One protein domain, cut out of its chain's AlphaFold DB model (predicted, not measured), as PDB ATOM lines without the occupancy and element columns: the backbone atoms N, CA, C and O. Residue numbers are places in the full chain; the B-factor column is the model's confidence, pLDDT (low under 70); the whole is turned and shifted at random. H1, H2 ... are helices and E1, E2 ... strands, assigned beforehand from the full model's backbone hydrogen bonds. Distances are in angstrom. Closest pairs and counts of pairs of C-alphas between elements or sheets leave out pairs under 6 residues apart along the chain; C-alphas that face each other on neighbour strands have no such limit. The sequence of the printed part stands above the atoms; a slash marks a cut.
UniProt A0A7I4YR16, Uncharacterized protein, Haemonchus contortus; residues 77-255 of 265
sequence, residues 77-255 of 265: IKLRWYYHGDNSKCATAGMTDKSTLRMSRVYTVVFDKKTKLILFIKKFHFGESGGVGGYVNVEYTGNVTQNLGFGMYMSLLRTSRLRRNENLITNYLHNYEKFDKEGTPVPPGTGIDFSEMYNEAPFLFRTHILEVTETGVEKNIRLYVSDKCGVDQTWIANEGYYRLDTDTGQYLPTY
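This is residues 77 to 255 of the 265 residues of an uncharacterized protein of Haemonchus contortus (UniProt A0A7I4YR16). Two strongly twisted sheets stand face to face as a sandwich, their strands crossed at 45 degrees, one sheet with five strands, E3 E2 E5 E8 E9, and the other with four, E4 E1 E6 E7. Beyond one end of the sandwich, where E1 and E5 end and E2 and E6 begin, lie long loops with the very short helices H1 and H2. The printed part has 179 residues, with two named helices and nine named strands in the order E1 H1 E2 E3 E4 E5 H2 E6 E7 E8 E9. Both sheets are antiparallel; the class is mostly strand, though under half of the residues, 81 of 179, are in named elements. The whole is compact, with a radius of gyration of the C-alphas of 17.3 A and spans of 55 by 38 by 30 A.

E1, residues 77 to 85, begins with C-alpha 77 at (-47.507, 1.484, -19.339) and is 26.1 A long. H1 is residues 88 to 91. E2, residues 101 to 112, is 30.7 A long and bends by 64 degrees at residue 104. E3 is residues 118 to 125, and E4, residues 133 to 141, is 25.9 A long. E5, residues 148 to 158, is 33.3 A long and ends with C-alpha 158 at (-22.491, 24.547, -23.213). H2 is residues 191 to 194. E6, residues 205 to 212, is 21.6 A long, E7 is residues 218 to 224 and E8 is residues 240 to 244. E9, residues 251 to 254, ends with C-alpha 254 at (-31.882, 17.735, -35.275).

In the sheet E4 E1 E6 E7, these backbone atoms are within hydrogen-bond range across neighbour strands: N 79 and O 138 of E1 and E4 at 2.7 A, N 82 and O 208 of E1 and E6 at 2.8 A, and N 209 and O 222 of the hairpin E6 and E7 at 2.8 A. In the other sheet, the hairpin E2 and E3 has N 108 and O 122 at 2.9 A, E2 and E5 have N 107 and O 153 at 2.8 A, E5 and E8 have N 154 and O 242 at 2.8 A, and the hairpin E8 and E9 has N 243 and O 252 at 2.8 A. Between the sheets, the closest C-alphas of E3 and E4 are those of Phe 120 and Tyr 140, 7.2 A apart. H1 and H2 are not on either sheet and are too short for an O i to N i+4 pair; their O i to N i+3 pairs within range are 1 of 1 in H1 and 0 of 1 in H2.

The two C-alphas farthest apart, those of Ile 169 and Thr 215, are 58.5 A apart. The printed part has no cut. The links E5 to H2, 32 residues, and E7 to E8, 15 residues, are long. The mean pLDDT of the printed part is 74.7, and it is under 70 at residues 89 to 97, 127 to 129, 160 to 203 and 227 to 238.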
ATOM      1  N   ILE A  77     -48.841   2.032 -19.563       91.00
ATOM      2  CA  ILE A  77     -47.507   1.484 -19.339       91.00
ATOM      3  C   ILE A  77     -46.653   2.530 -18.631       91.00
ATOM      4  O   ILE A  77     -46.519   3.673 -19.079       91.00
ATOM      5  N   LYS A  78     -46.073   2.136 -17.498       94.56
ATOM      6  CA  LYS A  78     -45.109   2.954 -16.764       94.56
ATOM      7  C   LYS A  78     -43.720   2.613 -17.256       94.56
ATOM      8  O   LYS A  78     -43.336   1.450 -17.329       94.56
ATOM      9  N   LEU A  79     -42.972   3.642 -17.603       94.81
ATOM     10  CA  LEU A  79     -41.679   3.540 -18.238       94.81
ATOM     11  C   LEU A  79     -40.651   4.350 -17.460       94.81
ATOM     12  O   LEU A  79     -40.933   5.452 -16.980       94.81
ATOM     13  N   ARG A  80     -39.431   3.829 -17.397       95.62
ATOM     14  CA  ARG A  80     -38.268   4.545 -16.886       95.62
ATOM     15  C   ARG A  80     -37.196   4.620 -17.962       95.62
ATOM     16  O   ARG A  80     -36.716   3.596 -18.442       95.62
ATOM     17  N   TRP A  81     -36.828   5.845 -18.327       94.94
ATOM     18  CA  TRP A  81     -35.691   6.128 -19.198       94.94
ATOM     19  C   TRP A  81     -34.486   6.433 -18.339       94.94
ATOM     20  O   TRP A  81     -34.466   7.460 -17.670       94.94
ATOM     21  N   TYR A  82     -33.481   5.576 -18.397       93.88
ATOM     22  CA  TYR A  82     -32.141   5.858 -17.917       93.88
ATOM     23  C   TYR A  82     -31.276   6.322 -19.073       93.88
ATOM     24  O   TYR A  82     -31.312   5.748 -20.161       93.88
ATOM     25  N   TYR A  83     -30.451   7.326 -18.825       89.94
ATOM     26  CA  TYR A  83     -29.456   7.773 -19.783       89.94
ATOM     27  C   TYR A  83     -28.180   8.172 -19.055       89.94
ATOM     28  O   TYR A  83     -28.217   8.753 -17.970       89.94
ATOM     29  N   HIS A  84     -27.035   7.838 -19.636       87.62
ATOM     30  CA  HIS A  84     -25.735   8.100 -19.029       87.62
ATOM     31  C   HIS A  84     -24.681   8.350 -20.100       87.62
ATOM     32  O   HIS A  84     -24.608   7.599 -21.074       87.62
ATOM     33  N   GLY A  85     -23.887   9.403 -19.913       81.38
ATOM     34  CA  GLY A  85     -22.745   9.720 -20.755       81.38
ATOM     35  C   GLY A  85     -21.651   8.658 -20.622       81.38
ATOM     36  O   GLY A  85     -21.201   8.386 -19.516       81.38
ATOM     37  N   ASP A  86     -21.212   8.073 -21.732       77.50
ATOM     38  CA  ASP A  86     -20.187   7.024 -21.801       77.50
ATOM     39  C   ASP A  86     -19.027   7.451 -22.716       77.50
ATOM     40  O   ASP A  86     -18.668   6.793 -23.693       77.50
ATOM     41  N   ASN A  87     -18.438   8.605 -22.400       73.62
ATOM     42  CA  ASN A  87     -17.343   9.196 -23.180       73.62
ATOM     43  C   ASN A  87     -15.999   8.484 -22.969       73.62
ATOM     44  O   ASN A  87     -15.020   8.806 -23.641       73.62
ATOM     45  N   SER A  88     -15.936   7.506 -22.059       71.62
ATOM     46  CA  SER A  88     -14.726   6.723 -21.785       71.62
ATOM     47  C   SER A  88     -14.170   6.063 -23.054       71.62
ATOM     48  O   SER A  88     -12.964   6.063 -23.290       71.62
ATOM     49  N   LYS A  89     -15.066   5.606 -23.937       68.06
ATOM     50  CA  LYS A  89     -14.742   4.994 -25.235       68.06
ATOM     51  C   LYS A  89     -14.102   5.966 -26.224       68.06
ATOM     52  O   LYS A  89     -13.396   5.548 -27.135       68.06
ATOM     53  N   CYS A  90     -14.337   7.260 -26.047       67.62
ATOM     54  CA  CYS A  90     -13.770   8.294 -26.898       67.62
ATOM     55  C   CYS A  90     -12.330   8.644 -26.521       67.62
ATOM     56  O   CYS A  90     -11.534   8.941 -27.412       67.62
ATOM     57  N   ALA A  91     -11.966   8.524 -25.239       61.50
ATOM     58  CA  ALA A  91     -10.575   8.646 -24.797       61.50
ATOM     59  C   ALA A  91      -9.669   7.612 -25.472       61.50
ATOM     60  O   ALA A  91      -8.554   7.923 -25.883       61.50
ATOM     61  N   THR A  92     -10.172   6.388 -25.647       56.88
ATOM     62  CA  THR A  92      -9.449   5.296 -26.315       56.88
ATOM     63  C   THR A  92      -9.162   5.590 -27.795       56.88
ATOM     64  O   THR A  92      -8.235   5.017 -28.355       56.88
ATOM     65  N   ALA A  93      -9.900   6.520 -28.412       55.41
ATOM     66  CA  ALA A  93      -9.700   6.985 -29.786       55.41
ATOM     67  C   ALA A  93      -8.825   8.256 -29.889       55.41
ATOM     68  O   ALA A  93      -8.766   8.876 -30.948       55.41
ATOM     69  N   GLY A  94      -8.165   8.677 -28.802       59.28
ATOM     70  CA  GLY A  94      -7.294   9.861 -28.782       59.28
ATOM     71  C   GLY A  94      -8.028  11.204 -28.671       59.28
ATOM     72  O   GLY A  94      -7.392  12.252 -28.762       59.28
ATOM     73  N   MET A  95      -9.347  11.194 -28.450       66.00
ATOM     74  CA  MET A  95     -10.145  12.398 -28.193       66.00
ATOM     75  C   MET A  95     -10.232  12.682 -26.690       66.00
ATOM     76  O   MET A  95     -10.113  11.780 -25.867       66.00
ATOM     77  N   THR A  96     -10.465  13.937 -26.295       68.19
ATOM     78  CA  THR A  96     -10.741  14.233 -24.880       68.19
ATOM     79  C   THR A  96     -12.079  13.617 -24.453       68.19
ATOM     80  O   THR A  96     -13.051  13.646 -25.201       68.19
ATOM     81  N   ASP A  97     -12.140  13.062 -23.244       67.06
ATOM     82  CA  ASP A  97     -13.356  12.540 -22.604       67.06
ATOM     83  C   ASP A  97     -14.196  13.629 -21.913       67.06
ATOM     84  O   ASP A  97     -15.362  13.412 -21.562       67.06
ATOM     85  N   LYS A  98     -13.618  14.821 -21.723       71.25
ATOM     86  CA  LYS A  98     -14.224  15.940 -20.997       71.25
ATOM     87  C   LYS A  98     -14.922  16.901 -21.956       71.25
ATOM     88  O   LYS A  98     -14.298  17.797 -22.520       71.25
ATOM     89  N   SER A  99     -16.241  16.758 -22.075       71.56
ATOM     90  CA  SER A  99     -17.108  17.712 -22.781       71.56
ATOM     91  C   SER A  99     -17.559  18.845 -21.858       71.56
ATOM     92  O   SER A  99     -17.763  18.625 -20.655       71.56
ATOM     93  N   THR A 100     -17.756  20.052 -22.397       73.56
ATOM     94  CA  THR A 100     -18.397  21.147 -21.653       73.56
ATOM     95  C   THR A 100     -19.909  21.203 -21.884       73.56
ATOM     96  O   THR A 100     -20.610  21.932 -21.174       73.56
ATOM     97  N   LEU A 101     -20.432  20.383 -22.800       76.81
ATOM     98  CA  LEU A 101     -21.862  20.233 -23.016       76.81
ATOM     99  C   LEU A 101     -22.534  19.529 -21.838       76.81
ATOM    100  O   LEU A 101     -22.036  18.539 -21.289       76.81
ATOM    101  N   ARG A 102     -23.696  20.040 -21.449       79.69
ATOM    102  CA  ARG A 102     -24.580  19.435 -20.461       79.69
ATOM    103  C   ARG A 102     -25.989  19.382 -21.003       79.69
ATOM    104  O   ARG A 102     -26.454  20.267 -21.715       79.69
ATOM    105  N   MET A 103     -26.681  18.328 -20.613       84.19
ATOM    106  CA  MET A 103     -28.074  18.132 -20.940       84.19
ATOM    107  C   MET A 103     -28.923  19.130 -20.170       84.19
ATOM    108  O   MET A 103     -28.952  19.111 -18.940       84.19
ATOM    109  N   SER A 104     -29.600  19.999 -20.907       83.25
ATOM    110  CA  SER A 104     -30.555  20.958 -20.362       83.25
ATOM    111  C   SER A 104     -31.959  20.366 -20.317       83.25
ATOM    112  O   SER A 104     -32.693  20.574 -19.351       83.25
ATOM    113  N   ARG A 105     -32.349  19.603 -21.348       87.44
ATOM    114  CA  ARG A 105     -33.696  19.024 -21.457       87.44
ATOM    115  C   ARG A 105     -33.660  17.617 -22.037       87.44
ATOM    116  O   ARG A 105     -32.806  17.308 -22.864       87.44
ATOM    117  N   VAL A 106     -34.632  16.806 -21.634       92.00
ATOM    118  CA  VAL A 106     -34.922  15.478 -22.193       92.00
ATOM    119  C   VAL A 106     -36.362  15.456 -22.655       92.00
ATOM    120  O   VAL A 106     -37.249  15.937 -21.956       92.00
ATOM    121  N   TYR A 107     -36.595  14.859 -23.812       94.62
ATOM    122  CA  TYR A 107     -37.920  14.630 -24.355       94.62
ATOM    123  C   TYR A 107     -38.070  13.134 -24.577       94.62
ATOM    124  O   TYR A 107     -37.500  12.586 -25.515       94.62
ATOM    125  N   THR A 108     -38.805  12.454 -23.708       96.19
ATOM    126  CA  THR A 108     -39.126  11.037 -23.912       96.19
ATOM    127  C   THR A 108     -40.261  10.921 -24.908       96.19
ATOM    128  O   THR A 108     -41.246  11.657 -24.780       96.19
ATOM    129  N   VAL A 109     -40.148   9.988 -25.847       96.94
ATOM    130  CA  VAL A 109     -41.107   9.849 -26.942       96.94
ATOM    131  C   VAL A 109     -41.616   8.421 -27.031       96.94
ATOM    132  O   VAL A 109     -40.835   7.469 -27.031       96.94
ATOM    133  N   VAL A 110     -42.932   8.289 -27.166       96.44
ATOM    134  CA  VAL A 110     -43.593   7.066 -27.620       96.44
ATOM    135  C   VAL A 110     -44.185   7.355 -28.994       96.44
ATOM    136  O   VAL A 110     -44.887   8.353 -29.173       96.44
ATOM    137  N   PHE A 111     -43.885   6.510 -29.974       96.56
ATOM    138  CA  PHE A 111     -44.285   6.712 -31.367       96.56
ATOM    139  C   PHE A 111     -44.715   5.396 -32.015       96.56
ATOM    140  O   PHE A 111     -44.378   4.318 -31.530       96.56
ATOM    141  N   ASP A 112     -45.456   5.456 -33.115       95.75
ATOM    142  CA  ASP A 112     -45.754   4.273 -33.923       95.75
ATOM    143  C   ASP A 112     -44.549   3.928 -34.812       95.75
ATOM    144  O   ASP A 112     -44.101   4.749 -35.609       95.75
ATOM    145  N   LYS A 113     -44.001   2.711 -34.708       94.19
ATOM    146  CA  LYS A 113     -42.799   2.311 -35.467       94.19
ATOM    147  C   LYS A 113     -42.976   2.391 -36.981       94.19
ATOM    148  O   LYS A 113     -41.988   2.624 -37.677       94.19
ATOM    149  N   LYS A 114     -44.189   2.147 -37.483       93.56
ATOM    150  CA  LYS A 114     -44.480   2.043 -38.915       93.56
ATOM    151  C   LYS A 114     -44.703   3.419 -39.527       93.56
ATOM    152  O   LYS A 114     -44.119   3.713 -40.563       93.56
ATOM    153  N   THR A 115     -45.552   4.240 -38.917       95.56
ATOM    154  CA  THR A 115     -45.883   5.578 -39.433       95.56
ATOM    155  C   THR A 115     -44.927   6.651 -38.937       95.56
ATOM    156  O   THR A 115     -44.944   7.759 -39.462       95.56
ATOM    157  N   LYS A 116     -44.117   6.336 -37.919       94.94
ATOM    158  CA  LYS A 116     -43.258   7.273 -37.189       94.94
ATOM    159  C   LYS A 116     -44.030   8.382 -36.468       94.94
ATOM    160  O   LYS A 116     -43.408   9.290 -35.932       94.94
ATOM    161  N   LEU A 117     -45.360   8.311 -36.407       96.69
ATOM    162  CA  LEU A 117     -46.188   9.312 -35.741       96.69
ATOM    163  C   LEU A 117     -45.931   9.296 -34.231       96.69
ATOM    164  O   LEU A 117     -45.994   8.241 -33.593       96.69
ATOM    165  N   ILE A 118     -45.674  10.465 -33.655       96.69
ATOM    166  CA  ILE A 118     -45.526  10.648 -32.214       96.69
ATOM    167  C   ILE A 118     -46.901  10.511 -31.566       96.69
ATOM    168  O   ILE A 118     -47.829  11.259 -31.849       96.69
ATOM    169  N   LEU A 119     -47.018   9.538 -30.667       95.81
ATOM    170  CA  LEU A 119     -48.237   9.279 -29.899       95.81
ATOM    171  C   LEU A 119     -48.195   9.993 -28.549       95.81
ATOM    172  O   LEU A 119     -49.231  10.312 -27.970       95.81
ATOM    173  N   PHE A 120     -46.989  10.205 -28.028       96.12
ATOM    174  CA  PHE A 120     -46.760  10.874 -26.762       96.12
ATOM    175  C   PHE A 120     -45.345  11.445 -26.716       96.12
ATOM    176  O   PHE A 120     -44.375  10.761 -27.044       96.12
ATOM    177  N   ILE A 121     -45.228  12.677 -26.231       96.06
ATOM    178  CA  ILE A 121     -43.953  13.318 -25.929       96.06
ATOM    179  C   ILE A 121     -44.043  13.995 -24.567       96.06
ATOM    180  O   ILE A 121     -45.013  14.690 -24.261       96.06
ATOM    181  N   LYS A 122     -43.024  13.792 -23.731       95.50
ATOM    182  CA  LYS A 122     -42.923  14.463 -22.434       95.50
ATOM    183  C   LYS A 122     -41.557  15.085 -22.250       95.50
ATOM    184  O   LYS A 122     -40.536  14.412 -22.341       95.50
ATOM    185  N   LYS A 123     -41.583  16.385 -21.970       93.12
ATOM    186  CA  LYS A 123     -40.417  17.222 -21.719       93.12
ATOM    187  C   LYS A 123     -40.058  17.208 -20.235       93.12
ATOM    188  O   LYS A 123     -40.922  17.382 -19.377       93.12
ATOM    189  N   PHE A 124     -38.771  17.064 -19.961       91.12
ATOM    190  CA  PHE A 124     -38.150  17.174 -18.651       91.12
ATOM    191  C   PHE A 124     -37.033  18.208 -18.716       91.12
ATOM    192  O   PHE A 124     -36.261  18.241 -19.676       91.12
ATOM    193  N   HIS A 125     -36.939  19.036 -17.682       86.31
ATOM    194  CA  HIS A 125     -35.898  20.048 -17.542       86.31
ATOM    195  C   HIS A 125     -34.894  19.625 -16.480       86.31
ATOM    196  O   HIS A 125     -35.278  19.172 -15.401       86.31
ATOM    197  N   PHE A 126     -33.616  19.825 -16.774       78.88
ATOM    198  CA  PHE A 126     -32.526  19.683 -15.817       78.88
ATOM    199  C   PHE A 126     -32.183  21.054 -15.241       78.88
ATOM    200  O   PHE A 126     -32.409  22.080 -15.880       78.88
ATOM    201  N   GLY A 127     -31.721  21.066 -13.989       68.69
ATOM    202  CA  GLY A 127     -31.418  22.295 -13.255       68.69
ATOM    203  C   GLY A 127     -30.224  23.068 -13.818       68.69
ATOM    204  O   GLY A 127     -29.661  22.717 -14.850       68.69
ATOM    205  N   GLU A 128     -29.813  24.096 -13.076       61.53
ATOM    206  CA  GLU A 128     -28.899  25.154 -13.528       61.53
ATOM    207  C   GLU A 128     -27.498  24.681 -13.970       61.53
ATOM    208  O   GLU A 128     -26.786  25.412 -14.652       61.53
ATOM    209  N   SER A 129     -27.098  23.454 -13.624       64.88
ATOM    210  CA  SER A 129     -25.819  22.852 -14.033       64.88
ATOM    211  C   SER A 129     -25.927  21.874 -15.209       64.88
ATOM    212  O   SER A 129     -24.908  21.345 -15.661       64.88
ATOM    213  N   GLY A 130     -27.148  21.577 -15.663       72.19
ATOM    214  CA  GLY A 130     -27.441  20.467 -16.564       72.19
ATOM    215  C   GLY A 130     -26.982  19.103 -16.023       72.19
ATOM    216  O   GLY A 130     -26.457  18.979 -14.913       72.19
ATOM    217  N   GLY A 131     -27.215  18.045 -16.803       75.31
ATOM    218  CA  GLY A 131     -26.837  16.669 -16.462       75.31
ATOM    219  C   GLY A 131     -25.912  16.021 -17.494       75.31
ATOM    220  O   GLY A 131     -25.943  16.365 -18.672       75.31
ATOM    221  N   VAL A 132     -25.110  15.043 -17.063       78.81
ATOM    222  CA  VAL A 132     -24.421  14.074 -17.952       78.81
ATOM    223  C   VAL A 132     -25.080  12.692 -17.908       78.81
ATOM    224  O   VAL A 132     -24.606  11.731 -18.499       78.81
ATOM    225  N   GLY A 133     -26.184  12.579 -17.179       85.50
ATOM    226  CA  GLY A 133     -26.929  11.351 -16.992       85.50
ATOM    227  C   GLY A 133     -28.038  11.545 -15.970       85.50
ATOM    228  O   GLY A 133     -28.115  12.582 -15.308       85.50
ATOM    229  N   GLY A 134     -28.906  10.553 -15.862       89.75
ATOM    230  CA  GLY A 134     -30.039  10.570 -14.955       89.75
ATOM    231  C   GLY A 134     -31.097   9.566 -15.373       89.75
ATOM    232  O   GLY A 134     -30.850   8.663 -16.178       89.75
ATOM    233  N   TYR A 135     -32.282   9.737 -14.802       92.69
ATOM    234  CA  TYR A 135     -33.451   8.997 -15.229       92.69
ATOM    235  C   TYR A 135     -34.705   9.854 -15.166       92.69
ATOM    236  O   TYR A 135     -34.797  10.801 -14.383       92.69
ATOM    237  N   VAL A 136     -35.689   9.485 -15.977       94.12
ATOM    238  CA  VAL A 136     -37.021  10.085 -15.970       94.12
ATOM    239  C   VAL A 136     -38.080   8.992 -15.980       94.12
ATOM    240  O   VAL A 136     -37.917   7.953 -16.620       94.12
ATOM    241  N   ASN A 137     -39.165   9.230 -15.245       94.75
ATOM    242  CA  ASN A 137     -40.317   8.336 -15.183       94.75
ATOM    243  C   ASN A 137     -41.460   8.914 -16.012       94.75
ATOM    244  O   ASN A 137     -41.809  10.094 -15.893       94.75
ATOM    245  N   VAL A 138     -42.057   8.065 -16.833       94.69
ATOM    246  CA  VAL A 138     -43.116   8.415 -17.773       94.69
ATOM    247  C   VAL A 138     -44.221   7.386 -17.644       94.69
ATOM    248  O   VAL A 138     -43.956   6.200 -17.522       94.69
ATOM    249  N   GLU A 139     -45.463   7.835 -17.699       94.56
ATOM    250  CA  GLU A 139     -46.612   6.952 -17.843       94.56
ATOM    251  C   GLU A 139     -47.258   7.282 -19.182       94.56
ATOM    252  O   GLU A 139     -47.609   8.439 -19.432       94.56
ATOM    253  N   TYR A 140     -47.326   6.287 -20.061       93.19
ATOM    254  CA  TYR A 140     -48.038   6.383 -21.325       93.19
ATOM    255  C   TYR A 140     -49.399   5.720 -21.157       93.19
ATOM    256  O   TYR A 140     -49.478   4.552 -20.790       93.19
ATOM    257  N   THR A 141     -50.456   6.476 -21.432       91.19
ATOM    258  CA  THR A 141     -51.843   6.017 -21.384       91.19
ATOM    259  C   THR A 141     -52.360   5.962 -22.817       91.19
ATOM    260  O   THR A 141     -52.558   7.006 -23.440       91.19
ATOM    261  N   GLY A 142     -52.533   4.762 -23.366       86.19
ATOM    262  CA  GLY A 142     -52.900   4.580 -24.768       86.19
ATOM    263  C   GLY A 142     -52.868   3.118 -25.202       86.19
ATOM    264  O   GLY A 142     -52.768   2.213 -24.384       86.19
ATOM    265  N   ASN A 143     -52.972   2.865 -26.504       85.75
ATOM    266  CA  ASN A 143     -52.986   1.493 -27.005       85.75
ATOM    267  C   ASN A 143     -51.567   0.897 -26.981       85.75
ATOM    268  O   ASN A 143     -50.715   1.270 -27.796       85.75
ATOM    269  N   VAL A 144     -51.309  -0.021 -26.047       84.44
ATOM    270  CA  VAL A 144     -50.006  -0.675 -25.893       84.44
ATOM    271  C   VAL A 144     -49.888  -1.831 -26.883       84.44
ATOM    272  O   VAL A 144     -50.204  -2.981 -26.603       84.44
ATOM    273  N   THR A 145     -49.417  -1.519 -28.091       84.75
ATOM    274  CA  THR A 145     -49.221  -2.515 -29.156       84.75
ATOM    275  C   THR A 145     -47.751  -2.888 -29.340       84.75
ATOM    276  O   THR A 145     -46.838  -2.155 -28.957       84.75
ATOM    277  N   GLN A 146     -47.492  -4.003 -30.028       84.81
ATOM    278  CA  GLN A 146     -46.132  -4.399 -30.429       84.81
ATOM    279  C   GLN A 146     -45.459  -3.372 -31.370       84.81
ATOM    280  O   GLN A 146     -44.225  -3.296 -31.449       84.81
ATOM    281  N   ASN A 147     -46.261  -2.538 -32.041       90.44
ATOM    282  CA  ASN A 147     -45.797  -1.477 -32.934       90.44
ATOM    283  C   ASN A 147     -45.347  -0.211 -32.199       90.44
ATOM    284  O   ASN A 147     -44.844   0.700 -32.851       90.44
ATOM    285  N   LEU A 148     -45.446  -0.150 -30.868       93.12
ATOM    286  CA  LEU A 148     -44.915   0.978 -30.109       93.12
ATOM    287  C   LEU A 148     -43.388   1.044 -30.178       93.12
ATOM    288  O   LEU A 148     -42.676   0.084 -29.862       93.12
ATOM    289  N   GLY A 149     -42.903   2.201 -30.608       94.44
ATOM    290  CA  GLY A 149     -41.521   2.645 -30.591       94.44
ATOM    291  C   GLY A 149     -41.266   3.560 -29.401       94.44
ATOM    292  O   GLY A 149     -42.155   4.267 -28.926       94.44
ATOM    293  N   PHE A 150     -40.026   3.532 -28.925       95.56
ATOM    294  CA  PHE A 150     -39.589   4.272 -27.755       95.56
ATOM    295  C   PHE A 150     -38.314   5.029 -28.106       95.56
ATOM    296  O   PHE A 150     -37.285   4.415 -28.405       95.56
ATOM    297  N   GLY A 151     -38.417   6.352 -28.096       95.25
ATOM    298  CA  GLY A 151     -37.382   7.275 -28.533       95.25
ATOM    299  C   GLY A 151     -37.070   8.331 -27.482       95.25
ATOM    300  O   GLY A 151     -37.707   8.412 -26.426       95.25
ATOM    301  N   MET A 152     -36.068   9.149 -27.770       95.31
ATOM    302  CA  MET A 152     -35.702  10.267 -26.915       95.31
ATOM    303  C   MET A 152     -35.059  11.383 -27.729       95.31
ATOM    304  O   MET A 152     -34.233  11.114 -28.598       95.31
ATOM    305  N   TYR A 153     -35.386  12.628 -27.393       92.88
ATOM    306  CA  TYR A 153     -34.565  13.776 -27.751       92.88
ATOM    307  C   TYR A 153     -33.845  14.326 -26.521       92.88
ATOM    308  O   TYR A 153     -34.352  14.257 -25.399       92.88
ATOM    309  N   MET A 154     -32.681  14.920 -26.737       89.12
ATOM    310  CA  MET A 154     -31.927  15.666 -25.738       89.12
ATOM    311  C   MET A 154     -31.646  17.068 -26.261       89.12
ATOM    312  O   MET A 154     -31.343  17.240 -27.436       89.12
ATOM    313  N   SER A 155     -31.710  18.064 -25.383       84.94
ATOM    314  CA  SER A 155     -31.152  19.391 -25.641       84.94
ATOM    315  C   SER A 155     -29.849  19.518 -24.869       84.94
ATOM    316  O   SER A 155     -29.845  19.364 -23.641       84.94
ATOM    317  N   LEU A 156     -28.759  19.777 -25.582       81.00
ATOM    318  CA  LEU A 156     -27.428  19.956 -25.015       81.00
ATOM    319  C   LEU A 156     -27.019  21.420 -25.136       81.00
ATOM    320  O   LEU A 156     -27.148  22.001 -26.209       81.00
ATOM    321  N   LEU A 157     -26.524  21.986 -24.038       76.69
ATOM    322  CA  LEU A 157     -26.058  23.369 -23.936       76.69
ATOM    323  C   LEU A 157     -24.643  23.397 -23.366       76.69
ATOM    324  O   LEU A 157     -24.270  22.517 -22.582       76.69
ATOM    325  N   ARG A 158     -23.856  24.412 -23.709       74.25
ATOM    326  CA  ARG A 158     -22.491  24.547 -23.213       74.25
ATOM    327  C   ARG A 158     -22.483  25.178 -21.821       74.25
ATOM    328  O   ARG A 158     -23.146  26.176 -21.574       74.25
ATOM    329  N   THR A 159     -21.700  24.621 -20.897       70.06
ATOM    330  CA  THR A 159     -21.567  25.176 -19.528       70.06
ATOM    331  C   THR A 159     -20.325  26.029 -19.305       70.06
ATOM    332  O   THR A 159     -20.262  26.789 -18.342       70.06
ATOM    333  N   SER A 160     -19.301  25.897 -20.145       64.88
ATOM    334  CA  SER A 160     -18.036  26.631 -20.011       64.88
ATOM    335  C   SER A 160     -17.386  26.802 -21.382       64.88
ATOM    336  O   SER A 160     -17.900  26.274 -22.354       64.88
ATOM    337  N   ARG A 161     -16.281  27.557 -21.502       61.31
ATOM    338  CA  ARG A 161     -15.669  27.873 -22.817       61.31
ATOM    339  C   ARG A 161     -16.689  28.502 -23.779       61.31
ATOM    340  O   ARG A 161     -16.821  28.108 -24.941       61.31
ATOM    341  N   LEU A 162     -17.436  29.468 -23.236       59.09
ATOM    342  CA  LEU A 162     -18.385  30.280 -23.988       59.09
ATOM    343  C   LEU A 162     -17.648  30.985 -25.134       59.09
ATOM    344  O   LEU A 162     -16.465  31.313 -25.007       59.09
ATOM    345  N   ARG A 163     -18.346  31.158 -26.260       57.56
ATOM    346  CA  ARG A 163     -17.795  31.627 -27.540       57.56
ATOM    347  C   ARG A 163     -16.876  32.841 -27.352       57.56
ATOM    348  O   ARG A 163     -17.255  33.812 -26.696       57.56
ATOM    349  N   ARG A 164     -15.698  32.825 -27.982       48.81
ATOM    350  CA  ARG A 164     -14.943  34.059 -28.235       48.81
ATOM    351  C   ARG A 164     -15.487  34.640 -29.539       48.81
ATOM    352  O   ARG A 164     -15.579  33.939 -30.536       48.81
ATOM    353  N   ASN A 165     -15.958  35.879 -29.479       48.03
ATOM    354  CA  ASN A 165     -16.614  36.578 -30.580       48.03
ATOM    355  C   ASN A 165     -15.642  36.798 -31.753       48.03
ATOM    356  O   ASN A 165     -14.753  37.640 -31.640       48.03
ATOM    357  N   GLU A 166     -15.817  36.072 -32.857       44.59
ATOM    358  CA  GLU A 166     -15.037  36.283 -34.089       44.59
ATOM    359  C   GLU A 166     -15.836  36.977 -35.204       44.59
ATOM    360  O   GLU A 166     -15.263  37.373 -36.215       44.59
ATOM    361  N   ASN A 167     -17.145  37.198 -35.013       42.19
ATOM    362  CA  ASN A 167     -17.972  37.948 -35.957       42.19
ATOM    363  C   ASN A 167     -19.048  38.778 -35.233       42.19
ATOM    364  O   ASN A 167     -20.087  38.266 -34.813       42.19
ATOM    365  N   LEU A 168     -18.791  40.085 -35.117       46.16
ATOM    366  CA  LEU A 168     -19.606  41.059 -34.375       46.16
ATOM    367  C   LEU A 168     -21.007  41.302 -34.963       46.16
ATOM    368  O   LEU A 168     -21.861  41.840 -34.264       46.16
ATOM    369  N   ILE A 169     -21.239  40.966 -36.236       44.12
ATOM    370  CA  ILE A 169     -22.444  41.392 -36.969       44.12
ATOM    371  C   ILE A 169     -23.594  40.384 -36.824       44.12
ATOM    372  O   ILE A 169     -24.755  40.782 -36.809       44.12
ATOM    373  N   THR A 170     -23.296  39.089 -36.701       42.88
ATOM    374  CA  THR A 170     -24.312  38.019 -36.751       42.88
ATOM    375  C   THR A 170     -24.439  37.213 -35.463       42.88
ATOM    376  O   THR A 170     -25.411  36.483 -35.301       42.88
ATOM    377  N   ASN A 171     -23.502  37.354 -34.523       45.16
ATOM    378  CA  ASN A 171     -23.492  36.597 -33.275       45.16
ATOM    379  C   ASN A 171     -23.562  37.557 -32.083       45.16
ATOM    380  O   ASN A 171     -22.543  37.998 -31.549       45.16
ATOM    381  N   TYR A 172     -24.784  37.891 -31.654       42.50
ATOM    382  CA  TYR A 172     -24.985  38.573 -30.378       42.50
ATOM    383  C   TYR A 172     -24.312  37.760 -29.272       42.50
ATOM    384  O   TYR A 172     -24.548  36.552 -29.172       42.50
ATOM    385  N   LEU A 173     -23.485  38.431 -28.459       42.16
ATOM    386  CA  LEU A 173     -22.868  37.879 -27.255       42.16
ATOM    387  C   LEU A 173     -23.921  37.029 -26.529       42.16
ATOM    388  O   LEU A 173     -24.869  37.576 -25.961       42.16
ATOM    389  N   HIS A 174     -23.790  35.701 -26.573       46.69
ATOM    390  CA  HIS A 174     -24.560  34.828 -25.695       46.69
ATOM    391  C   HIS A 174     -23.982  35.040 -24.296       46.69
ATOM    392  O   HIS A 174     -23.087  34.329 -23.842       46.69
ATOM    393  N   ASN A 175     -24.426  36.124 -23.657       40.78
ATOM    394  CA  ASN A 175     -24.263  36.365 -22.235       40.78
ATOM    395  C   ASN A 175     -24.864  35.151 -21.545       40.78
ATOM    396  O   ASN A 175     -26.082  35.069 -21.504       40.78
ATOM    397  N   TYR A 176     -24.010  34.228 -21.090       46.22
ATOM    398  CA  TYR A 176     -24.336  33.038 -20.302       46.22
ATOM    399  C   TYR A 176     -25.726  32.485 -20.595       46.22
ATOM    400  O   TYR A 176     -26.705  32.950 -20.010       46.22
ATOM    401  N   GLU A 177     -25.828  31.467 -21.447       49.50
ATOM    402  CA  GLU A 177     -27.080  30.728 -21.495       49.50
ATOM    403  C   GLU A 177     -27.384  30.190 -20.108       49.50
ATOM    404  O   GLU A 177     -26.719  29.308 -19.561       49.50
ATOM    405  N   LYS A 178     -28.385  30.811 -19.499       50.34
ATOM    406  CA  LYS A 178     -28.933  30.340 -18.253       50.34
ATOM    407  C   LYS A 178     -29.603  29.027 -18.613       50.34
ATOM    408  O   LYS A 178     -30.464  28.988 -19.491       50.34
ATOM    409  N   PHE A 179     -29.233  27.965 -17.908       54.91
ATOM    410  CA  PHE A 179     -30.018  26.735 -17.782       54.91
ATOM    411  C   PHE A 179     -31.326  27.047 -17.030       54.91
ATOM    412  O   PHE A 179     -31.647  26.475 -15.990       54.91
ATOM    413  N   ASP A 180     -32.050  28.037 -17.533       54.88
ATOM    414  CA  ASP A 180     -33.316  28.517 -17.051       54.88
ATOM    415  C   ASP A 180     -34.385  27.516 -17.495       54.88
ATOM    416  O   ASP A 180     -34.454  27.099 -18.659       54.88
ATOM    417  N   LYS A 181     -35.230  27.123 -16.540       55.56
ATOM    418  CA  LYS A 181     -36.389  26.256 -16.764       55.56
ATOM    419  C   LYS A 181     -37.361  26.861 -17.790       55.56
ATOM    420  O   LYS A 181     -38.004  26.114 -18.530       55.56
ATOM    421  N   GLU A 182     -37.440  28.185 -17.846       54.78
ATOM    422  CA  GLU A 182     -38.342  28.989 -18.677       54.78
ATOM    423  C   GLU A 182     -37.682  29.464 -19.978       54.78
ATOM    424  O   GLU A 182     -38.382  29.811 -20.929       54.78
ATOM    425  N   GLY A 183     -36.348  29.404 -20.064       55.25
ATOM    426  CA  GLY A 183     -35.602  29.768 -21.264       55.25
ATOM    427  C   GLY A 183     -36.016  28.925 -22.472       55.25
ATOM    428  O   GLY A 183     -36.364  27.746 -22.351       55.25
ATOM    429  N   THR A 184     -35.966  29.512 -23.663       55.75
ATOM    430  CA  THR A 184     -36.037  28.722 -24.899       55.75
ATOM    431  C   THR A 184     -34.653  28.100 -25.119       55.75
ATOM    432  O   THR A 184     -33.662  28.793 -24.898       55.75
ATOM    433  N   PRO A 185     -34.542  26.803 -25.465       58.94
ATOM    434  CA  PRO A 185     -33.265  26.220 -25.892       58.94
ATOM    435  C   PRO A 185     -32.626  27.070 -26.993       58.94
ATOM    436  O   PRO A 185     -33.365  27.710 -27.746       58.94
ATOM    437  N   VAL A 186     -31.293  27.041 -27.124       58.00
ATOM    438  CA  VAL A 186     -30.627  27.674 -28.275       58.00
ATOM    439  C   VAL A 186     -31.314  27.157 -29.527       58.00
ATOM    440  O   VAL A 186     -31.502  25.934 -29.645       58.00
ATOM    441  N   PRO A 187     -31.712  28.036 -30.457       56.00
ATOM    442  CA  PRO A 187     -32.083  27.561 -31.771       56.00
ATOM    443  C   PRO A 187     -30.925  26.713 -32.322       56.00
ATOM    444  O   PRO A 187     -29.758  27.030 -32.069       56.00
ATOM    445  N   PRO A 188     -31.225  25.616 -33.034       51.94
ATOM    446  CA  PRO A 188     -30.183  24.806 -33.644       51.94
ATOM    447  C   PRO A 188     -29.312  25.701 -34.531       51.94
ATOM    448  O   PRO A 188     -29.839  26.512 -35.295       51.94
ATOM    449  N   GLY A 189     -27.987  25.568 -34.407       49.78
ATOM    450  CA  GLY A 189     -27.048  26.312 -35.247       49.78
ATOM    451  C   GLY A 189     -27.339  26.089 -36.732       49.78
ATOM    452  O   GLY A 189     -27.834  25.027 -37.128       49.78
ATOM    453  N   THR A 190     -27.027  27.079 -37.567       43.88
ATOM    454  CA  THR A 190     -27.242  27.006 -39.021       43.88
ATOM    455  C   THR A 190     -25.915  27.090 -39.770       43.88
ATOM    456  O   THR A 190     -25.122  28.000 -39.550       43.88
ATOM    457  N   GLY A 191     -25.666  26.145 -40.685       47.91
ATOM    458  CA  GLY A 191     -24.601  26.218 -41.696       47.91
ATOM    459  C   GLY A 191     -23.176  26.455 -41.167       47.91
ATOM    460  O   GLY A 191     -22.460  25.509 -40.860       47.91
ATOM    461  N   ILE A 192     -22.751  27.722 -41.117       39.44
ATOM    462  CA  ILE A 192     -21.390  28.173 -40.761       39.44
ATOM    463  C   ILE A 192     -21.071  28.091 -39.259       39.44
ATOM    464  O   ILE A 192     -19.906  28.196 -38.880       39.44
ATOM    465  N   ASP A 193     -22.081  27.842 -38.418       46.88
ATOM    466  CA  ASP A 193     -21.936  27.597 -36.973       46.88
ATOM    467  C   ASP A 193     -21.250  26.250 -36.647       46.88
ATOM    468  O   ASP A 193     -21.109  25.894 -35.480       46.88
ATOM    469  N   PHE A 194     -20.855  25.473 -37.660       49.31
ATOM    470  CA  PHE A 194     -20.247  24.142 -37.533       49.31
ATOM    471  C   PHE A 194     -18.808  24.081 -38.090       49.31
ATOM    472  O   PHE A 194     -18.397  23.065 -38.645       49.31
ATOM    473  N   SER A 195     -18.037  25.172 -37.999       41.47
ATOM    474  CA  SER A 195     -16.618  25.186 -38.403       41.47
ATOM    475  C   SER A 195     -15.723  24.324 -37.484       41.47
ATOM    476  O   SER A 195     -16.139  23.896 -36.407       41.47
ATOM    477  N   GLU A 196     -14.452  24.096 -37.854       42.62
ATOM    478  CA  GLU A 196     -13.467  23.353 -37.030       42.62
ATOM    479  C   GLU A 196     -13.307  23.895 -35.593       42.62
ATOM    480  O   GLU A 196     -12.810  23.201 -34.703       42.62
ATOM    481  N   MET A 197     -13.756  25.125 -35.341       41.94
ATOM    482  CA  MET A 197     -13.672  25.817 -34.052       41.94
ATOM    483  C   MET A 197     -14.615  25.245 -32.981       41.94
ATOM    484  O   MET A 197     -14.495  25.590 -31.804       41.94
ATOM    485  N   TYR A 198     -15.548  24.375 -33.379       52.31
ATOM    486  CA  TYR A 198     -16.593  23.805 -32.526       52.31
ATOM    487  C   TYR A 198     -16.319  22.364 -32.081       52.31
ATOM    488  O   TYR A 198     -17.136  21.781 -31.373       52.31
ATOM    489  N   ASN A 199     -15.157  21.808 -32.434       55.47
ATOM    490  CA  ASN A 199     -14.761  20.447 -32.085       55.47
ATOM    491  C   ASN A 199     -14.493  20.304 -30.569       55.47
ATOM    492  O   ASN A 199     -13.350  20.342 -30.110       55.47
ATOM    493  N   GLU A 200     -15.550  20.172 -29.763       59.53
ATOM    494  CA  GLU A 200     -15.440  19.720 -28.371       59.53
ATOM    495  C   GLU A 200     -15.269  18.194 -28.281       59.53
ATOM    496  O   GLU A 200     -15.191  17.493 -29.283       59.53
ATOM    497  N   ALA A 201     -15.169  17.657 -27.063       62.12
ATOM    498  CA  ALA A 201     -15.197  16.217 -26.850       62.12
ATOM    499  C   ALA A 201     -16.509  15.602 -27.388       62.12
ATOM    500  O   ALA A 201     -17.584  16.149 -27.101       62.12
ATOM    501  N   PRO A 202     -16.454  14.443 -28.072       63.56
ATOM    502  CA  PRO A 202     -17.642  13.655 -28.404       63.56
ATOM    503  C   PRO A 202     -18.464  13.359 -27.153       63.56
ATOM    504  O   PRO A 202     -17.914  13.102 -26.079       63.56
ATOM    505  N   PHE A 203     -19.788  13.367 -27.297       69.62
ATOM    506  CA  PHE A 203     -20.689  12.862 -26.272       69.62
ATOM    507  C   PHE A 203     -21.364  11.584 -26.775       69.62
ATOM    508  O   PHE A 203     -21.962  11.544 -27.847       69.62
ATOM    509  N   LEU A 204     -21.254  10.523 -25.987       77.88
ATOM    510  CA  LEU A 204     -21.936   9.259 -26.221       77.88
ATOM    511  C   LEU A 204     -22.903   9.036 -25.077       77.88
ATOM    512  O   LEU A 204     -22.515   9.156 -23.922       77.88
ATOM    513  N   PHE A 205     -24.146   8.679 -25.379       81.12
ATOM    514  CA  PHE A 205     -25.115   8.320 -24.352       81.12
ATOM    515  C   PHE A 205     -25.523   6.865 -24.497       81.12
ATOM    516  O   PHE A 205     -25.971   6.416 -25.550       81.12
ATOM    517  N   ARG A 206     -25.441   6.139 -23.389       87.62
ATOM    518  CA  ARG A 206     -26.175   4.894 -23.208       87.62
ATOM    519  C   ARG A 206     -27.593   5.238 -22.785       87.62
ATOM    520  O   ARG A 206     -27.760   6.014 -21.849       87.62
ATOM    521  N   THR A 207     -28.593   4.644 -23.431       91.00
ATOM    522  CA  THR A 207     -30.012   4.832 -23.090       91.00
ATOM    523  C   THR A 207     -30.661   3.494 -22.802       91.00
ATOM    524  O   THR A 207     -30.610   2.584 -23.624       91.00
ATOM    525  N   HIS A 208     -31.278   3.361 -21.636       94.44
ATOM    526  CA  HIS A 208     -31.920   2.133 -21.190       94.44
ATOM    527  C   HIS A 208     -33.365   2.423 -20.803       94.44
ATOM    528  O   HIS A 208     -33.639   3.281 -19.970       94.44
ATOM    529  N   ILE A 209     -34.285   1.721 -21.451       94.06
ATOM    530  CA  ILE A 209     -35.723   1.907 -21.326       94.06
ATOM    531  C   ILE A 209     -36.296   0.668 -20.659       94.06
ATOM    532  O   ILE A 209     -36.161  -0.450 -21.172       94.06
ATOM    533  N   LEU A 210     -36.933   0.888 -19.519       94.81
ATOM    534  CA  LEU A 210     -37.507  -0.151 -18.678       94.81
ATOM    535  C   LEU A 210     -39.010   0.061 -18.537       94.81
ATOM    536  O   LEU A 210     -39.466   1.190 -18.379       94.81
ATOM    537  N   GLU A 211     -39.760  -1.031 -18.555       93.56
ATOM    538  CA  GLU A 211     -41.134  -1.090 -18.073       93.56
ATOM    539  C   GLU A 211     -41.099  -1.233 -16.551       93.56
ATOM    540  O   GLU A 211     -40.345  -2.054 -16.030       93.56
ATOM    541  N   VAL A 212     -41.906  -0.455 -15.838       92.62
ATOM    542  CA  VAL A 212     -42.068  -0.563 -14.387       92.62
ATOM    543  C   VAL A 212     -43.439  -1.171 -14.123       92.62
ATOM    544  O   VAL A 212     -44.460  -0.538 -14.390       92.62
ATOM    545  N   THR A 213     -43.475  -2.399 -13.611       88.38
ATOM    546  CA  THR A 213     -44.738  -3.079 -13.286       88.38
ATOM    547  C   THR A 213     -45.459  -2.388 -12.126       88.38
ATOM    548  O   THR A 213     -44.884  -1.577 -11.396       88.38
ATOM    549  N   GLU A 214     -46.720  -2.753 -11.886       82.44
ATOM    550  CA  GLU A 214     -47.477  -2.268 -10.722       82.44
ATOM    551  C   GLU A 214     -46.795  -2.592  -9.384       82.44
ATOM    552  O   GLU A 214     -46.868  -1.805  -8.444       82.44
ATOM    553  N   THR A 215     -46.075  -3.716  -9.319       83.69
ATOM    554  CA  THR A 215     -45.276  -4.133  -8.156       83.69
ATOM    555  C   THR A 215     -43.938  -3.395  -8.033       83.69
ATOM    556  O   THR A 215     -43.208  -3.620  -7.071       83.69
ATOM    557  N   GLY A 216     -43.603  -2.519  -8.987       84.25
ATOM    558  CA  GLY A 216     -42.350  -1.763  -9.028       84.25
ATOM    559  C   GLY A 216     -41.161  -2.532  -9.610       84.25
ATOM    560  O   GLY A 216     -40.041  -2.029  -9.560       84.25
ATOM    561  N   VAL A 217     -41.381  -3.729 -10.161       90.44
ATOM    562  CA  VAL A 217     -40.331  -4.524 -10.810       90.44
ATOM    563  C   VAL A 217     -40.005  -3.919 -12.170       90.44
ATOM    564  O   VAL A 217     -40.895  -3.578 -12.947       90.44
ATOM    565  N   GLU A 218     -38.713  -3.805 -12.464       91.88
ATOM    566  CA  GLU A 218     -38.226  -3.267 -13.728       91.88
ATOM    567  C   GLU A 218     -37.977  -4.384 -14.737       91.88
ATOM    568  O   GLU A 218     -37.202  -5.311 -14.496       91.88
ATOM    569  N   LYS A 219     -38.615  -4.276 -15.899       91.69
ATOM    570  CA  LYS A 219     -38.449  -5.196 -17.019       91.69
ATOM    571  C   LYS A 219     -37.808  -4.469 -18.190       91.69
ATOM    572  O   LYS A 219     -38.232  -3.389 -18.590       91.69
ATOM    573  N   ASN A 220     -36.775  -5.077 -18.761       90.19
ATOM    574  CA  ASN A 220     -36.055  -4.482 -19.878       90.19
ATOM    575  C   ASN A 220     -36.920  -4.447 -21.143       90.19
ATOM    576  O   ASN A 220     -37.390  -5.490 -21.596       90.19
ATOM    577  N   ILE A 221     -37.094  -3.252 -21.711       89.56
ATOM    578  CA  ILE A 221     -37.727  -3.071 -23.019       89.56
ATOM    579  C   ILE A 221     -36.648  -2.908 -24.086       89.56
ATOM    580  O   ILE A 221     -36.639  -3.640 -25.078       89.56
ATOM    581  N   ARG A 222     -35.759  -1.922 -23.916       91.19
ATOM    582  CA  ARG A 222     -34.727  -1.582 -24.902       91.19
ATOM    583  C   ARG A 222     -33.478  -1.048 -24.236       91.19
ATOM    584  O   ARG A 222     -33.546  -0.229 -23.327       91.19
ATOM    585  N   LEU A 223     -32.335  -1.441 -24.776       91.06
ATOM    586  CA  LEU A 223     -31.038  -0.898 -24.420       91.06
ATOM    587  C   LEU A 223     -30.343  -0.428 -25.700       91.06
ATOM    588  O   LEU A 223     -30.061  -1.237 -26.578       91.06
ATOM    589  N   TYR A 224     -30.063   0.868 -25.770       88.69
ATOM    590  CA  TYR A 224     -29.296   1.500 -26.833       88.69
ATOM    591  C   TYR A 224     -27.917   1.857 -26.290       88.69
ATOM    592  O   TYR A 224     -27.783   2.633 -25.335       88.69
ATOM    593  N   VAL A 225     -26.890   1.251 -26.874       82.75
ATOM    594  CA  VAL A 225     -25.491   1.512 -26.544       82.75
ATOM    595  C   VAL A 225     -24.798   1.893 -27.835       82.75
ATOM    596  O   VAL A 225     -24.783   1.098 -28.767       82.75
ATOM    597  N   SER A 226     -24.200   3.080 -27.860       74.00
ATOM    598  CA  SER A 226     -23.218   3.413 -28.883       74.00
ATOM    599  C   SER A 226     -21.828   3.000 -28.393       74.00
ATOM    600  O   SER A 226     -21.408   3.310 -27.270       74.00
ATOM    601  N   ASP A 227     -21.135   2.220 -29.209       69.25
ATOM    602  CA  ASP A 227     -19.749   1.789 -29.027       69.25
ATOM    603  C   ASP A 227     -18.784   2.533 -29.960       69.25
ATOM    604  O   ASP A 227     -17.580   2.577 -29.714       69.25
ATOM    605  N   LYS A 228     -19.321   3.169 -31.001       66.00
ATOM    606  CA  LYS A 228     -18.568   3.888 -32.021       66.00
ATOM    607  C   LYS A 228     -18.369   5.337 -31.608       66.00
ATOM    608  O   LYS A 228     -19.252   6.172 -31.789       66.00
ATOM    609  N   CYS A 229     -17.177   5.642 -31.109       63.16
ATOM    610  CA  CYS A 229     -16.700   7.014 -31.099       63.16
ATOM    611  C   CYS A 229     -15.942   7.287 -32.407       63.16
ATOM    612  O   CYS A 229     -14.880   6.715 -32.628       63.16
ATOM    613  N   GLY A 230     -16.496   8.129 -33.285       50.72
ATOM    614  CA  GLY A 230     -15.741   8.685 -34.415       50.72
ATOM    615  C   GLY A 230     -15.623   7.840 -35.687       50.72
ATOM    616  O   GLY A 230     -14.674   8.061 -36.430       50.72
ATOM    617  N   VAL A 231     -16.553   6.924 -35.995       46.88
ATOM    618  CA  VAL A 231     -16.470   6.168 -37.268       46.88
ATOM    619  C   VAL A 231     -16.614   7.071 -38.502       46.88
ATOM    620  O   VAL A 231     -16.057   6.745 -39.540       46.88
ATOM    621  N   ASP A 232     -17.208   8.257 -38.359       45.84
ATOM    622  CA  ASP A 232     -17.525   9.110 -39.509       45.84
ATOM    623  C   ASP A 232     -17.144  10.597 -39.330       45.84
ATOM    624  O   ASP A 232     -17.513  11.416 -40.165       45.84
ATOM    625  N   GLN A 233     -16.473  11.001 -38.235       45.72
ATOM    626  CA  GLN A 233     -16.335  12.428 -37.840       45.72
ATOM    627  C   GLN A 233     -17.665  13.215 -37.856       45.72
ATOM    628  O   GLN A 233     -17.677  14.444 -37.776       45.72
ATOM    629  N   THR A 234     -18.801  12.523 -37.945       43.69
ATOM    630  CA  THR A 234     -20.121  13.108 -38.118       43.69
ATOM    631  C   THR A 234     -20.590  13.653 -36.779       43.69
ATOM    632  O   THR A 234     -21.323  13.028 -36.021       43.69
ATOM    633  N   TRP A 235     -20.166  14.893 -36.553       48.81
ATOM    634  CA  TRP A 235     -20.845  15.908 -35.760       48.81
ATOM    635  C   TRP A 235     -20.754  15.686 -34.258       48.81
ATOM    636  O   TRP A 235     -21.680  15.268 -33.564       48.81
ATOM    637  N   ILE A 236     -19.588  16.065 -33.758       50.25
ATOM    638  CA  ILE A 236     -19.322  16.248 -32.348       50.25
ATOM    639  C   ILE A 236     -19.643  17.706 -31.977       50.25
ATOM    640  O   ILE A 236     -18.950  18.632 -32.377       50.25
ATOM    641  N   ALA A 237     -20.683  17.855 -31.153       52.72
ATOM    642  CA  ALA A 237     -20.806  18.872 -30.108       52.72
ATOM    643  C   ALA A 237     -21.064  20.346 -30.497       52.72
ATOM    644  O   ALA A 237     -20.352  21.247 -30.053       52.72
ATOM    645  N   ASN A 238     -22.202  20.604 -31.148       62.28
ATOM    646  CA  ASN A 238     -22.865  21.910 -31.051       62.28
ATOM    647  C   ASN A 238     -24.005  21.914 -30.026       62.28
ATOM    648  O   ASN A 238     -24.593  20.876 -29.708       62.28
ATOM    649  N   GLU A 239     -24.303  23.096 -29.489       71.88
ATOM    650  CA  GLU A 239     -25.515  23.325 -28.705       71.88
ATOM    651  C   GLU A 239     -26.739  23.070 -29.593       71.88
ATOM    652  O   GLU A 239     -26.738  23.416 -30.776       71.88
ATOM    653  N   GLY A 240     -27.775  22.439 -29.046       76.38
ATOM    654  CA  GLY A 240     -28.988  22.153 -29.805       76.38
ATOM    655  C   GLY A 240     -29.641  20.832 -29.436       76.38
ATOM    656  O   GLY A 240     -29.431  20.287 -28.348       76.38
ATOM    657  N   TYR A 241     -30.480  20.343 -30.346       81.12
ATOM    658  CA  TYR A 241     -31.270  19.137 -30.151       81.12
ATOM    659  C   TYR A 241     -30.642  17.932 -30.831       81.12
ATOM    660  O   TYR A 241     -30.194  18.011 -31.973       81.12
ATOM    661  N   TYR A 242     -30.705  16.798 -30.149       85.75
ATOM    662  CA  TYR A 242     -30.259  15.512 -30.649       85.75
ATOM    663  C   TYR A 242     -31.357  14.484 -30.455       85.75
ATOM    664  O   TYR A 242     -31.999  14.456 -29.406       85.75
ATOM    665  N   ARG A 243     -31.551  13.618 -31.441       90.81
ATOM    666  CA  ARG A 243     -32.509  12.516 -31.426       90.81
ATOM    667  C   ARG A 243     -31.774  11.192 -31.321       90.81
ATOM    668  O   ARG A 243     -30.815  10.963 -32.047       90.81
ATOM    669  N   LEU A 244     -32.281  10.295 -30.489       91.75
ATOM    670  CA  LEU A 244     -31.872   8.899 -30.481       91.75
ATOM    671  C   LEU A 244     -32.372   8.194 -31.751       91.75
ATOM    672  O   LEU A 244     -33.571   7.980 -31.925       91.75
ATOM    673  N   ASP A 245     -31.467   7.799 -32.627       90.50
ATOM    674  CA  ASP A 245     -31.759   6.837 -33.677       90.50
ATOM    675  C   ASP A 245     -32.032   5.467 -33.039       90.50
ATOM    676  O   ASP A 245     -31.171   4.877 -32.384       90.50
ATOM    677  N   THR A 246     -33.261   4.971 -33.187       91.12
ATOM    678  CA  THR A 246     -33.695   3.705 -32.583       91.12
ATOM    679  C   THR A 246     -33.190   2.473 -33.326       91.12
ATOM    680  O   THR A 246     -33.317   1.371 -32.797       91.12
ATOM    681  N   ASP A 247     -32.634   2.640 -34.525       87.88
ATOM    682  CA  ASP A 247     -32.100   1.533 -35.316       87.88
ATOM    683  C   ASP A 247     -30.609   1.331 -35.013       87.88
ATOM    684  O   ASP A 247     -30.154   0.198 -34.846       87.88
ATOM    685  N   THR A 248     -29.858   2.425 -34.853       85.31
ATOM    686  CA  THR A 248     -28.409   2.384 -34.574       85.31
ATOM    687  C   THR A 248     -28.045   2.602 -33.105       85.31
ATOM    688  O   THR A 248     -26.943   2.254 -32.684       85.31
ATOM    689  N   GLY A 249     -28.942   3.185 -32.304       85.31
ATOM    690  CA  GLY A 249     -28.670   3.596 -30.925       85.31
ATOM    691  C   GLY A 249     -27.807   4.858 -30.797       85.31
ATOM    692  O   GLY A 249     -27.371   5.178 -29.689       85.31
ATOM    693  N   GLN A 250     -27.541   5.560 -31.902       83.56
ATOM    694  CA  GLN A 250     -26.744   6.788 -31.932       83.56
ATOM    695  C   GLN A 250     -27.602   8.034 -31.690       83.56
ATOM    696  O   GLN A 250     -28.810   8.023 -31.905       83.56
ATOM    697  N   TYR A 251     -26.977   9.128 -31.255       83.31
ATOM    698  CA  TYR A 251     -27.639  10.429 -31.150       83.31
ATOM    699  C   TYR A 251     -27.296  11.285 -32.362       83.31
ATOM    700  O   TYR A 251     -26.136  11.625 -32.563       83.31
ATOM    701  N   LEU A 252     -28.311  11.640 -33.147       81.88
ATOM    702  CA  LEU A 252     -28.178  12.437 -34.363       81.88
ATOM    703  C   LEU A 252     -28.656  13.870 -34.111       81.88
ATOM    704  O   LEU A 252     -29.690  14.044 -33.460       81.88
ATOM    705  N   PRO A 253     -27.955  14.903 -34.604       79.69
ATOM    706  CA  PRO A 253     -28.420  16.280 -34.483       79.69
ATOM    707  C   PRO A 253     -29.747  16.483 -35.224       79.69
ATOM    708  O   PRO A 253     -29.996  15.895 -36.276       79.69
ATOM    709  N   THR A 254     -30.599  17.347 -34.678       78.25
ATOM    710  CA  THR A 254     -31.882  17.735 -35.275       78.25
ATOM    711  C   THR A 254     -32.030  19.250 -35.301       78.25
ATOM    712  O   THR A 254     -31.650  19.935 -34.352       78.25
ATOM    713  N   TYR A 255     -32.617  19.761 -36.382       77.31
ATOM    714  CA  TYR A 255     -32.724  21.196 -36.665       77.31
ATOM    715  C   TYR A 255     -34.139  21.748 -36.437       77.31
ATOM    716  O   TYR A 255     -34.556  22.706 -37.079       77.31
TER     717      TYR A 255